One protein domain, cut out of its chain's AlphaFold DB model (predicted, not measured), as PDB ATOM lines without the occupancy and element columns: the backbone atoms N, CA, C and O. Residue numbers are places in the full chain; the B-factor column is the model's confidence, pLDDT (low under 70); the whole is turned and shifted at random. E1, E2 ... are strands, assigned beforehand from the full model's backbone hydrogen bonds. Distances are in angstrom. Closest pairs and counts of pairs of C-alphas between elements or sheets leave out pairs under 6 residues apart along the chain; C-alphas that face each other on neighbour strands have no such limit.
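AT A GLANCE: This is residues 546 to 633 of the 746 residues of an uncharacterized protein of Nonlabens arenilitoris (UniProt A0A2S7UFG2). With little regular structure, this is a rod of two strand ribbons end to end: hairpin E1-E2 runs on into a meander, E3-E4-E5, each strand the antiparallel neighbour of the one before, with short E6 beyond. The 88 printed residues have six named strands, E1 to E6, holding 32 residues: all strand. It is only just extended, close to loose: radius of gyration of the C-alphas 18.5 A, spans 62 by 25 by 17 A.

IN THESE COORDINATES: Pass residues 546 to 563 and find C-alpha 564 at (31.965, 44.898, 15.909), where E1, residues 564 to 569, begins. Next come E2, 575 to 579; E3, 582 to 588, 16.7 A long; E4, 601 to 606, 16.2 A; E5, 611 to 615; and E6, 625 to 627, ending at (10.907, 46.796, -11.003).

HOW THE PARTS SIT: Within hydrogen-bond range, find N 568 and O 576 at 3.0 A in hairpin E1 and E2, N 586 and O 603 at 3.0 A in hairpin E3 and E4, and N 602 and O 614 at 2.9 A in hairpin E4 and E5. E2 runs on into E3 at 34 degrees. E6 pairs with no named strand.

THE WHOLE: The farthest C-alphas, Asn 572 and Asp 622, are 62.8 A apart. The printed part has no cut; the link E3 to E4 is long. Look for pLDDT under 70 at residues 547 to 563, 580, 583, 595 and 597.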
ATOM      1  N   VAL A 546      34.581  38.088  27.152       72.88
ATOM      2  CA  VAL A 546      33.997  38.635  25.929       72.88
ATOM      3  C   VAL A 546      33.039  39.733  26.359       72.88
ATOM      4  O   VAL A 546      32.015  39.461  26.988       72.88
ATOM      5  N   ALA A 547      33.388  40.982  26.060       69.00
ATOM      6  CA  ALA A 547      32.537  42.126  26.347       69.00
ATOM      7  C   ALA A 547      31.839  42.582  25.065       69.00
ATOM      8  O   ALA A 547      32.464  42.709  24.010       69.00
ATOM      9  N   GLN A 548      30.537  42.856  25.157       68.56
ATOM     10  CA  GLN A 548      29.837  43.548  24.079       68.56
ATOM     11  C   GLN A 548      30.451  44.944  23.915       68.56
ATOM     12  O   GLN A 548      30.645  45.657  24.907       68.56
ATOM     13  N   ALA A 549      30.762  45.325  22.676       62.00
ATOM     14  CA  ALA A 549      31.322  46.639  22.395       62.00
ATOM     15  C   ALA A 549      30.335  47.739  22.836       62.00
ATOM     16  O   ALA A 549      29.116  47.630  22.670       62.00
ATOM     17  N   THR A 550      30.852  48.791  23.474       61.94
ATOM     18  CA  THR A 550      30.004  49.855  24.033       61.94
ATOM     19  C   THR A 550      29.337  50.623  22.891       61.94
ATOM     20  O   THR A 550      30.030  51.289  22.130       61.94
ATOM     21  N   GLY A 551      28.004  50.568  22.801       57.28
ATOM     22  CA  GLY A 551      27.238  51.167  21.696       57.28
ATOM     23  C   GLY A 551      26.779  50.173  20.622       57.28
ATOM     24  O   GLY A 551      26.118  50.584  19.678       57.28
ATOM     25  N   ASN A 552      27.065  48.876  20.786       55.81
ATOM     26  CA  ASN A 552      26.705  47.809  19.845       55.81
ATOM     27  C   ASN A 552      25.644  46.854  20.426       55.81
ATOM     28  O   ASN A 552      25.678  45.644  20.202       55.81
ATOM     29  N   ALA A 553      24.701  47.386  21.212       55.47
ATOM     30  CA  ALA A 553      23.496  46.640  21.558       55.47
ATOM     31  C   ALA A 553      22.648  46.458  20.287       55.47
ATOM     32  O   ALA A 553      22.575  47.372  19.471       55.47
ATOM     33  N   ASP A 554      21.972  45.314  20.160       51.88
ATOM     34  CA  ASP A 554      21.136  44.849  19.026       51.88
ATOM     35  C   ASP A 554      20.119  45.884  18.460       51.88
ATOM     36  O   ASP A 554      19.510  45.680  17.416       51.88
ATOM     37  N   ALA A 555      19.932  47.027  19.127       46.03
ATOM     38  CA  ALA A 555      19.064  48.122  18.704       46.03
ATOM     39  C   ALA A 555      19.760  49.267  17.926       46.03
ATOM     40  O   ALA A 555      19.048  50.074  17.328       46.03
ATOM     41  N   ASP A 556      21.098  49.354  17.903       45.69
ATOM     42  CA  ASP A 556      21.837  50.542  17.426       45.69
ATOM     43  C   ASP A 556      22.657  50.325  16.133       45.69
ATOM     44  O   ASP A 556      23.563  51.105  15.835       45.69
ATOM     45  N   VAL A 557      22.305  49.348  15.282       48.00
ATOM     46  CA  VAL A 557      22.842  49.269  13.901       48.00
ATOM     47  C   VAL A 557      22.190  50.359  13.038       48.00
ATOM     48  O   VAL A 557      21.367  50.121  12.153       48.00
ATOM     49  N   THR A 558      22.529  51.611  13.334       46.59
ATOM     50  CA  THR A 558      22.167  52.773  12.528       46.59
ATOM     51  C   THR A 558      23.368  53.178  11.692       46.59
ATOM     52  O   THR A 558      24.305  53.776  12.189       46.59
ATOM     53  N   ALA A 559      23.320  52.809  10.410       46.00
ATOM     54  CA  ALA A 559      24.059  53.381   9.283       46.00
ATOM     55  C   ALA A 559      25.250  54.309   9.640       46.00
ATOM     56  O   ALA A 559      25.156  55.527   9.489       46.00
ATOM     57  N   GLY A 560      26.373  53.719  10.060       51.88
ATOM     58  CA  GLY A 560      27.654  54.407  10.248       51.88
ATOM     59  C   GLY A 560      28.324  54.061  11.577       51.88
ATOM     60  O   GLY A 560      27.988  54.666  12.585       51.88
ATOM     61  N   ASP A 561      29.300  53.145  11.524       51.25
ATOM     62  CA  ASP A 561      30.194  52.692  12.611       51.25
ATOM     63  C   ASP A 561      29.459  51.913  13.738       51.25
ATOM     64  O   ASP A 561      28.693  52.487  14.492       51.25
ATOM     65  N   ALA A 562      29.589  50.600  13.966       54.91
ATOM     66  CA  ALA A 562      30.682  49.662  13.754       54.91
ATOM     67  C   ALA A 562      30.143  48.221  13.617       54.91
ATOM     68  O   ALA A 562      29.235  47.820  14.340       54.91
ATOM     69  N   ASN A 563      30.769  47.424  12.750       67.38
ATOM     70  CA  ASN A 563      30.429  46.012  12.528       67.38
ATOM     71  C   ASN A 563      30.817  45.105  13.712       67.38
ATOM     72  O   ASN A 563      30.603  43.903  13.634       67.38
ATOM     73  N   THR A 564      31.436  45.645  14.764       71.12
ATOM     74  CA  THR A 564      31.965  44.898  15.909       71.12
ATOM     75  C   THR A 564      30.862  44.610  16.928       71.12
ATOM     76  O   THR A 564      30.347  45.517  17.570       71.12
ATOM     77  N   ILE A 565      30.519  43.340  17.116       73.50
ATOM     78  CA  ILE A 565      29.531  42.864  18.097       73.50
ATOM     79  C   ILE A 565      30.170  42.742  19.486       73.50
ATOM     80  O   ILE A 565      29.559  43.065  20.507       73.50
ATOM     81  N   ALA A 566      31.414  42.274  19.537       75.00
ATOM     82  CA  ALA A 566      32.150  42.090  20.777       75.00
ATOM     83  C   ALA A 566      33.645  42.299  20.562       75.00
ATOM     84  O   ALA A 566      34.149  42.169  19.448       75.00
ATOM     85  N   THR A 567      34.344  42.588  21.650       76.31
ATOM     86  CA  THR A 567      35.803  42.625  21.692       76.31
ATOM     87  C   THR A 567      36.281  41.730  22.822       76.31
ATOM     88  O   THR A 567      35.686  41.727  23.905       76.31
ATOM     89  N   TYR A 568      37.346  40.979  22.581       80.12
ATOM     90  CA  TYR A 568      38.103  40.325  23.641       80.12
ATOM     91  C   TYR A 568      39.575  40.689  23.484       80.12
ATOM     92  O   TYR A 568      40.030  40.928  22.372       80.12
ATOM     93  N   THR A 569      40.301  40.753  24.592       81.56
ATOM     94  CA  THR A 569      41.751  40.941  24.580       81.56
ATOM     95  C   THR A 569      42.403  39.562  24.651       81.56
ATOM     96  O   THR A 569      42.004  38.759  25.499       81.56
ATOM     97  N   ASP A 570      43.340  39.268  23.755       79.94
ATOM     98  CA  ASP A 570      44.034  37.977  23.702       79.94
ATOM     99  C   ASP A 570      45.137  37.839  24.776       79.94
ATOM    100  O   ASP A 570      45.361  38.734  25.601       79.94
ATOM    101  N   GLU A 571      45.844  36.704  24.789       74.94
ATOM    102  CA  GLU A 571      46.946  36.433  25.721       74.94
ATOM    103  C   GLU A 571      48.147  37.381  25.568       74.94
ATOM    104  O   GLU A 571      48.941  37.514  26.503       74.94
ATOM    105  N   ASN A 572      48.271  38.058  24.421       80.00
ATOM    106  CA  ASN A 572      49.327  39.029  24.140       80.00
ATOM    107  C   ASN A 572      48.942  40.448  24.583       80.00
ATOM    108  O   ASN A 572      49.796  41.337  24.612       80.00
ATOM    109  N   GLY A 573      47.681  40.660  24.973       77.50
ATOM    110  CA  GLY A 573      47.147  41.974  25.313       77.50
ATOM    111  C   GLY A 573      46.587  42.738  24.112       77.50
ATOM    112  O   GLY A 573      46.327  43.935  24.247       77.50
ATOM    113  N   ASP A 574      46.407  42.079  22.964       79.50
ATOM    114  CA  ASP A 574      45.865  42.683  21.750       79.50
ATOM    115  C   ASP A 574      44.334  42.546  21.708       79.50
ATOM    116  O   ASP A 574      43.768  41.493  22.000       79.50
ATOM    117  N   ASP A 575      43.641  43.619  21.319       81.12
ATOM    118  CA  ASP A 575      42.184  43.604  21.171       81.12
ATOM    119  C   ASP A 575      41.769  42.939  19.849       81.12
ATOM    120  O   ASP A 575      42.120  43.390  18.754       81.12
ATOM    121  N   VAL A 576      40.943  41.899  19.950       81.56
ATOM    122  CA  VAL A 576      40.356  41.169  18.827       81.56
ATOM    123  C   VAL A 576      38.866  41.491  18.714       81.56
ATOM    124  O   VAL A 576      38.079  41.285  19.640       81.56
ATOM    125  N   ASN A 577      38.467  41.968  17.533       80.19
ATOM    126  CA  ASN A 577      37.080  42.297  17.215       80.19
ATOM    127  C   ASN A 577      36.327  41.080  16.664       80.19
ATOM    128  O   ASN A 577      36.753  40.454  15.694       80.19
ATOM    129  N   VAL A 578      35.149  40.811  17.221       78.06
ATOM    130  CA  VAL A 578      34.149  39.894  16.669       78.06
ATOM    131  C   VAL A 578      33.160  40.716  15.857       78.06
ATOM    132  O   VAL A 578      32.444  41.537  16.428       78.06
ATOM    133  N   ASN A 579      33.107  40.499  14.542       75.56
ATOM    134  CA  ASN A 579      32.278  41.294  13.634       75.56
ATOM    135  C   ASN A 579      31.002  40.567  13.176       75.56
ATOM    136  O   ASN A 579      30.959  39.340  13.120       75.56
ATOM    137  N   GLU A 580      29.977  41.331  12.800       69.69
ATOM    138  CA  GLU A 580      28.761  40.845  12.146       69.69
ATOM    139  C   GLU A 580      29.030  40.418  10.695       69.69
ATOM    140  O   GLU A 580      29.715  41.115   9.947       69.69
ATOM    141  N   THR A 581      28.457  39.281  10.283       73.38
ATOM    142  CA  THR A 581      28.660  38.678   8.952       73.38
ATOM    143  C   THR A 581      27.953  39.433   7.822       73.38
ATOM    144  O   THR A 581      28.385  39.374   6.675       73.38
ATOM    145  N   VAL A 582      26.860  40.151   8.101       72.06
ATOM    146  CA  VAL A 582      26.152  40.972   7.105       72.06
ATOM    147  C   VAL A 582      26.028  42.383   7.638       72.06
ATOM    148  O   VAL A 582      25.346  42.627   8.620       72.06
ATOM    149  N   THR A 583      26.676  43.318   6.957       67.88
ATOM    150  CA  THR A 583      26.857  44.690   7.456       67.88
ATOM    151  C   THR A 583      25.910  45.679   6.778       67.88
ATOM    152  O   THR A 583      25.651  46.768   7.283       67.88
ATOM    153  N   ALA A 584      25.349  45.290   5.629       73.25
ATOM    154  CA  ALA A 584      24.297  46.016   4.934       73.25
ATOM    155  C   ALA A 584      23.469  45.056   4.071       73.25
ATOM    156  O   ALA A 584      24.029  44.176   3.414       73.25
ATOM    157  N   PHE A 585      22.153  45.272   4.029       82.50
ATOM    158  CA  PHE A 585      21.222  44.600   3.124       82.50
ATOM    159  C   PHE A 585      20.304  45.647   2.489       82.50
ATOM    160  O   PHE A 585      19.636  46.401   3.199       82.50
ATOM    161  N   SER A 586      20.274  45.721   1.160       82.56
ATOM    162  CA  SER A 586      19.461  46.700   0.438       82.56
ATOM    163  C   SER A 586      18.839  46.120  -0.827       82.56
ATOM    164  O   SER A 586      19.346  45.173  -1.427       82.56
ATOM    165  N   GLN A 587      17.715  46.716  -1.223       83.75
ATOM    166  CA  GLN A 587      17.132  46.554  -2.551       83.75
ATOM    167  C   GLN A 587      17.448  47.816  -3.348       83.75
ATOM    168  O   GLN A 587      17.313  48.928  -2.832       83.75
ATOM    169  N   ASN A 588      17.916  47.645  -4.576       71.19
ATOM    170  CA  ASN A 588      18.313  48.733  -5.452       71.19
ATOM    171  C   ASN A 588      17.990  48.368  -6.905       71.19
ATOM    172  O   ASN A 588      18.010  47.206  -7.282       71.19
ATOM    173  N   ASP A 589      17.703  49.363  -7.732       71.88
ATOM    174  CA  ASP A 589      17.563  49.192  -9.186       71.88
ATOM    175  C   ASP A 589      18.401  50.228  -9.941       71.88
ATOM    176  O   ASP A 589      18.113  50.590 -11.076       71.88
ATOM    177  N   THR A 590      19.420  50.789  -9.280       73.44
ATOM    178  CA  THR A 590      20.292  51.801  -9.876       73.44
ATOM    179  C   THR A 590      21.212  51.131 -10.892       73.44
ATOM    180  O   THR A 590      22.115  50.401 -10.478       73.44
ATOM    181  N   PRO A 591      21.072  51.413 -12.202       72.50
ATOM    182  CA  PRO A 591      21.967  50.851 -13.198       72.50
ATOM    183  C   PRO A 591      23.395  51.326 -12.931       72.50
ATOM    184  O   PRO A 591      23.649  52.523 -12.760       72.50
ATOM    185  N   THR A 592      24.337  50.394 -12.909       72.06
ATOM    186  CA  THR A 592      25.763  50.697 -12.767       72.06
ATOM    187  C   THR A 592      26.460  50.577 -14.120       72.06
ATOM    188  O   THR A 592      25.899  50.085 -15.097       72.06
ATOM    189  N   SER A 593      27.713  51.028 -14.220       73.19
ATOM    190  CA  SER A 593      28.508  50.796 -15.435       73.19
ATOM    191  C   SER A 593      28.783  49.307 -15.687       73.19
ATOM    192  O   SER A 593      29.036  48.930 -16.830       73.19
ATOM    193  N   SER A 594      28.747  48.481 -14.636       70.19
ATOM    194  CA  SER A 594      28.912  47.024 -14.680       70.19
ATOM    195  C   SER A 594      27.602  46.266 -14.891       70.19
ATOM    196  O   SER A 594      27.635  45.197 -15.494       70.19
ATOM    197  N   ASP A 595      26.473  46.825 -14.453       66.81
ATOM    198  CA  ASP A 595      25.135  46.294 -14.710       66.81
ATOM    199  C   ASP A 595      24.184  47.410 -15.181       66.81
ATOM    200  O   ASP A 595      23.476  48.032 -14.382       66.81
ATOM    201  N   PRO A 596      24.183  47.716 -16.491       71.06
ATOM    202  CA  PRO A 596      23.316  48.742 -17.059       71.06
ATOM    203  C   PRO A 596      21.853  48.292 -17.187       71.06
ATOM    204  O   PRO A 596      21.010  49.115 -17.538       71.06
ATOM    205  N   ASN A 597      21.556  47.011 -16.940       69.81
ATOM    206  CA  ASN A 597      20.244  46.400 -17.144       69.81
ATOM    207  C   ASN A 597      19.712  45.806 -15.833       69.81
ATOM    208  O   ASN A 597      19.134  44.719 -15.860       69.81
ATOM    209  N   ALA A 598      19.932  46.490 -14.707       72.00
ATOM    210  CA  ALA A 598      19.468  46.010 -13.415       72.00
ATOM    211  C   ALA A 598      17.955  45.710 -13.445       72.00
ATOM    212  O   ALA A 598      17.184  46.449 -14.063       72.00
ATOM    213  N   THR A 599      17.552  44.582 -12.854       74.94
ATOM    214  CA  THR A 599      16.153  44.137 -12.806       74.94
ATOM    215  C   THR A 599      15.752  43.761 -11.379       74.94
ATOM    216  O   THR A 599      15.417  42.611 -11.087       74.94
ATOM    217  N   GLY A 600      15.785  44.738 -10.470       80.38
ATOM    218  CA  GLY A 600      15.486  44.526  -9.056       80.38
ATOM    219  C   GLY A 600      16.625  43.754  -8.410       80.38
ATOM    220  O   GLY A 600      16.592  42.527  -8.324       80.38
ATOM    221  N   GLU A 601      17.657  44.484  -8.009       85.25
ATOM    222  CA  GLU A 601      18.878  43.947  -7.428       85.25
ATOM    223  C   GLU A 601      18.756  43.907  -5.901       85.25
ATOM    224  O   GLU A 601      18.496  44.921  -5.246       85.25
ATOM    225  N   ILE A 602      18.985  42.735  -5.310       87.06
ATOM    226  CA  ILE A 602      19.262  42.618  -3.877       87.06
ATOM    227  C   ILE A 602      20.772  42.617  -3.678       87.06
ATOM    228  O   ILE A 602      21.483  41.860  -4.334       87.06
ATOM    229  N   SER A 603      21.261  43.467  -2.781       85.62
ATOM    230  CA  SER A 603      22.679  43.585  -2.452       85.62
ATOM    231  C   SER A 603      22.894  43.307  -0.973       85.62
ATOM    232  O   SER A 603      22.201  43.875  -0.127       85.62
ATOM    233  N   TYR A 604      23.889  42.485  -0.650       86.75
ATOM    234  CA  TYR A 604      24.405  42.391   0.712       86.75
ATOM    235  C   TYR A 604      25.919  42.560   0.725       86.75
ATOM    236  O   TYR A 604      26.604  42.137  -0.204       86.75
ATOM    237  N   THR A 605      26.437  43.189   1.776       84.19
ATOM    238  CA  THR A 605      27.882  43.335   1.988       84.19
ATOM    239  C   THR A 605      28.294  42.529   3.207       84.19
ATOM    240  O   THR A 605      27.700  42.682   4.277       84.19
ATOM    241  N   ASN A 606      29.276  41.647   3.033       81.25
ATOM    242  CA  ASN A 606      29.774  40.808   4.118       81.25
ATOM    243  C   ASN A 606      30.797  41.542   5.007       81.25
ATOM    244  O   ASN A 606      31.162  42.691   4.745       81.25
ATOM    245  N   GLU A 607      31.277  40.877   6.052       75.31
ATOM    246  CA  GLU A 607      32.271  41.374   7.007       75.31
ATOM    247  C   GLU A 607      33.617  41.749   6.363       75.31
ATOM    248  O   GLU A 607      34.337  42.603   6.878       75.31
ATOM    249  N   ASN A 608      33.948  41.163   5.206       80.19
ATOM    250  CA  ASN A 608      35.143  41.491   4.423       80.19
ATOM    251  C   ASN A 608      34.941  42.702   3.495       80.19
ATOM    252  O   ASN A 608      35.821  43.007   2.690       80.19
ATOM    253  N   GLY A 609      33.775  43.355   3.540       80.44
ATOM    254  CA  GLY A 609      33.422  44.440   2.624       80.44
ATOM    255  C   GLY A 609      33.123  43.968   1.197       80.44
ATOM    256  O   GLY A 609      33.078  44.784   0.278       80.44
ATOM    257  N   THR A 610      32.932  42.663   0.985       84.38
ATOM    258  CA  THR A 610      32.564  42.114  -0.323       84.38
ATOM    259  C   THR A 610      31.062  42.242  -0.513       84.38
ATOM    260  O   THR A 610      30.277  41.616   0.200       84.38
ATOM    261  N   THR A 611      30.657  43.041  -1.497       84.81
ATOM    262  CA  THR A 611      29.257  43.146  -1.905       84.81
ATOM    263  C   THR A 611      28.917  42.033  -2.891       84.81
ATOM    264  O   THR A 611      29.581  41.877  -3.915       84.81
ATOM    265  N   THR A 612      27.873  41.267  -2.590       86.50
ATOM    266  CA  THR A 612      27.279  40.281  -3.498       86.50
ATOM    267  C   THR A 612      25.894  40.755  -3.893       86.50
ATOM    268  O   THR A 612      25.125  41.198  -3.034       86.50
ATOM    269  N   THR A 613      25.577  40.647  -5.181       84.56
ATOM    270  CA  THR A 613      24.287  41.073  -5.719       84.56
ATOM    271  C   THR A 613      23.564  39.941  -6.440       84.56
ATOM    272  O   THR A 613      24.189  38.994  -6.929       84.56
ATOM    273  N   ALA A 614      22.233  39.998  -6.458       85.06
ATOM    274  CA  ALA A 614      21.396  39.062  -7.195       85.06
ATOM    275  C   ALA A 614      20.179  39.767  -7.800       85.06
ATOM    276  O   ALA A 614      19.480  40.517  -7.120       85.06
ATOM    277  N   GLN A 615      19.892  39.451  -9.063       84.75
ATOM    278  CA  GLN A 615      18.714  39.955  -9.765       84.75
ATOM    279  C   GLN A 615      17.505  39.093  -9.421       84.75
ATOM    280  O   GLN A 615      17.561  37.867  -9.560       84.75
ATOM    281  N   VAL A 616      16.410  39.719  -8.991       86.25
ATOM    282  CA  VAL A 616      15.199  39.002  -8.567       86.25
ATOM    283  C   VAL A 616      14.015  39.158  -9.522       86.25
ATOM    284  O   VAL A 616      13.053  38.395  -9.414       86.25
ATOM    285  N   VAL A 617      14.077  40.072 -10.496       87.44
ATOM    286  CA  VAL A 617      13.096  40.174 -11.592       87.44
ATOM    287  C   VAL A 617      13.736  39.713 -12.903       87.44
ATOM    288  O   VAL A 617      14.865  40.076 -13.213       87.44
ATOM    289  N   SER A 618      13.030  38.892 -13.693       83.38
ATOM    290  CA  SER A 618      13.541  38.431 -14.994       83.38
ATOM    291  C   SER A 618      13.524  39.554 -16.039       83.38
ATOM    292  O   SER A 618      12.542  40.288 -16.155       83.38
ATOM    293  N   GLY A 619      14.583  39.637 -16.846       81.88
ATOM    294  CA  GLY A 619      14.655  40.499 -18.031       81.88
ATOM    295  C   GLY A 619      14.054  39.884 -19.303       81.88
ATOM    296  O   GLY A 619      14.196  40.468 -20.379       81.88
ATOM    297  N   ASP A 620      13.431  38.704 -19.218       83.94
ATOM    298  CA  ASP A 620      12.827  38.036 -20.372       83.94
ATOM    299  C   ASP A 620      11.688  38.864 -20.990       83.94
ATOM    300  O   ASP A 620      10.923  39.550 -20.303       83.94
ATOM    301  N   ALA A 621      11.537  38.758 -22.314       82.75
ATOM    302  CA  ALA A 621      10.374  39.304 -23.006       82.75
ATOM    303  C   ALA A 621       9.075  38.683 -22.458       82.75
ATOM    304  O   ALA A 621       9.059  37.532 -22.028       82.75
ATOM    305  N   ASP A 622       7.983  39.450 -22.492       81.94
ATOM    306  CA  ASP A 622       6.665  39.069 -21.961       81.94
ATOM    307  C   ASP A 622       6.598  38.886 -20.426       81.94
ATOM    308  O   ASP A 622       5.596  38.393 -19.898       81.94
ATOM    309  N   ASN A 623       7.615  39.340 -19.678       85.56
ATOM    310  CA  ASN A 623       7.523  39.450 -18.225       85.56
ATOM    311  C   ASN A 623       6.632  40.643 -17.819       85.56
ATOM    312  O   ASN A 623       6.976  41.807 -18.020       85.56
ATOM    313  N   ASN A 624       5.482  40.351 -17.205       87.88
ATOM    314  CA  ASN A 624       4.566  41.367 -16.677       87.88
ATOM    315  C   ASN A 624       4.953  41.864 -15.271       87.88
ATOM    316  O   ASN A 624       4.252  42.715 -14.726       87.88
ATOM    317  N   ILE A 625       6.018  41.331 -14.662       89.38
ATOM    318  CA  ILE A 625       6.596  41.842 -13.416       89.38
ATOM    319  C   ILE A 625       7.692  42.851 -13.765       89.38
ATOM    320  O   ILE A 625       8.649  42.515 -14.454       89.38
ATOM    321  N   GLN A 626       7.546  44.079 -13.282       85.38
ATOM    322  CA  GLN A 626       8.489  45.178 -13.460       85.38
ATOM    323  C   GLN A 626       9.108  45.568 -12.121       85.38
ATOM    324  O   GLN A 626       8.573  45.253 -11.058       85.38
ATOM    325  N   VAL A 627      10.232  46.270 -12.185       85.38
ATOM    326  CA  VAL A 627      10.907  46.796 -11.003       85.38
ATOM    327  C   VAL A 627      10.363  48.184 -10.686       85.38
ATOM    328  O   VAL A 627      10.219  49.033 -11.567       85.38
ATOM    329  N   GLY A 628       9.992  48.391  -9.429       79.75
ATOM    330  CA  GLY A 628       9.546  49.662  -8.885       79.75
ATOM    331  C   GLY A 628      10.716  50.592  -8.580       79.75
ATOM    332  O   GLY A 628      11.876  50.194  -8.546       79.75
ATOM    333  N   SER A 629      10.415  51.859  -8.289       77.75
ATOM    334  CA  SER A 629      11.437  52.850  -7.914       77.75
ATOM    335  C   SER A 629      12.166  52.537  -6.600       77.75
ATOM    336  O   SER A 629      13.174  53.167  -6.299       77.75
ATOM    337  N   ASP A 630      11.625  51.626  -5.795       77.44
ATOM    338  CA  ASP A 630      12.203  51.097  -4.557       77.44
ATOM    339  C   ASP A 630      13.032  49.816  -4.776       77.44
ATOM    340  O   ASP A 630      13.494  49.215  -3.809       77.44
ATOM    341  N   GLY A 631      13.202  49.379  -6.029       80.06
ATOM    342  CA  GLY A 631      13.854  48.116  -6.382       80.06
ATOM    343  C   GLY A 631      12.971  46.877  -6.220       80.06
ATOM    344  O   GLY A 631      13.406  45.775  -6.545       80.06
ATOM    345  N   GLY A 632      11.728  47.031  -5.749       82.19
ATOM    346  CA  GLY A 632      10.798  45.927  -5.530       82.19
ATOM    347  C   GLY A 632      10.081  45.475  -6.804       82.19
ATOM    348  O   GLY A 632       9.877  46.240  -7.740       82.19
ATOM    349  N   ALA A 633       9.638  44.220  -6.840       87.62
ATOM    350  CA  ALA A 633       8.863  43.677  -7.953       87.62
ATOM    351  C   ALA A 633       7.377  44.090  -7.881       87.62
ATOM    352  O   ALA A 633       6.728  43.897  -6.851       87.62
TER     353      ALA A 633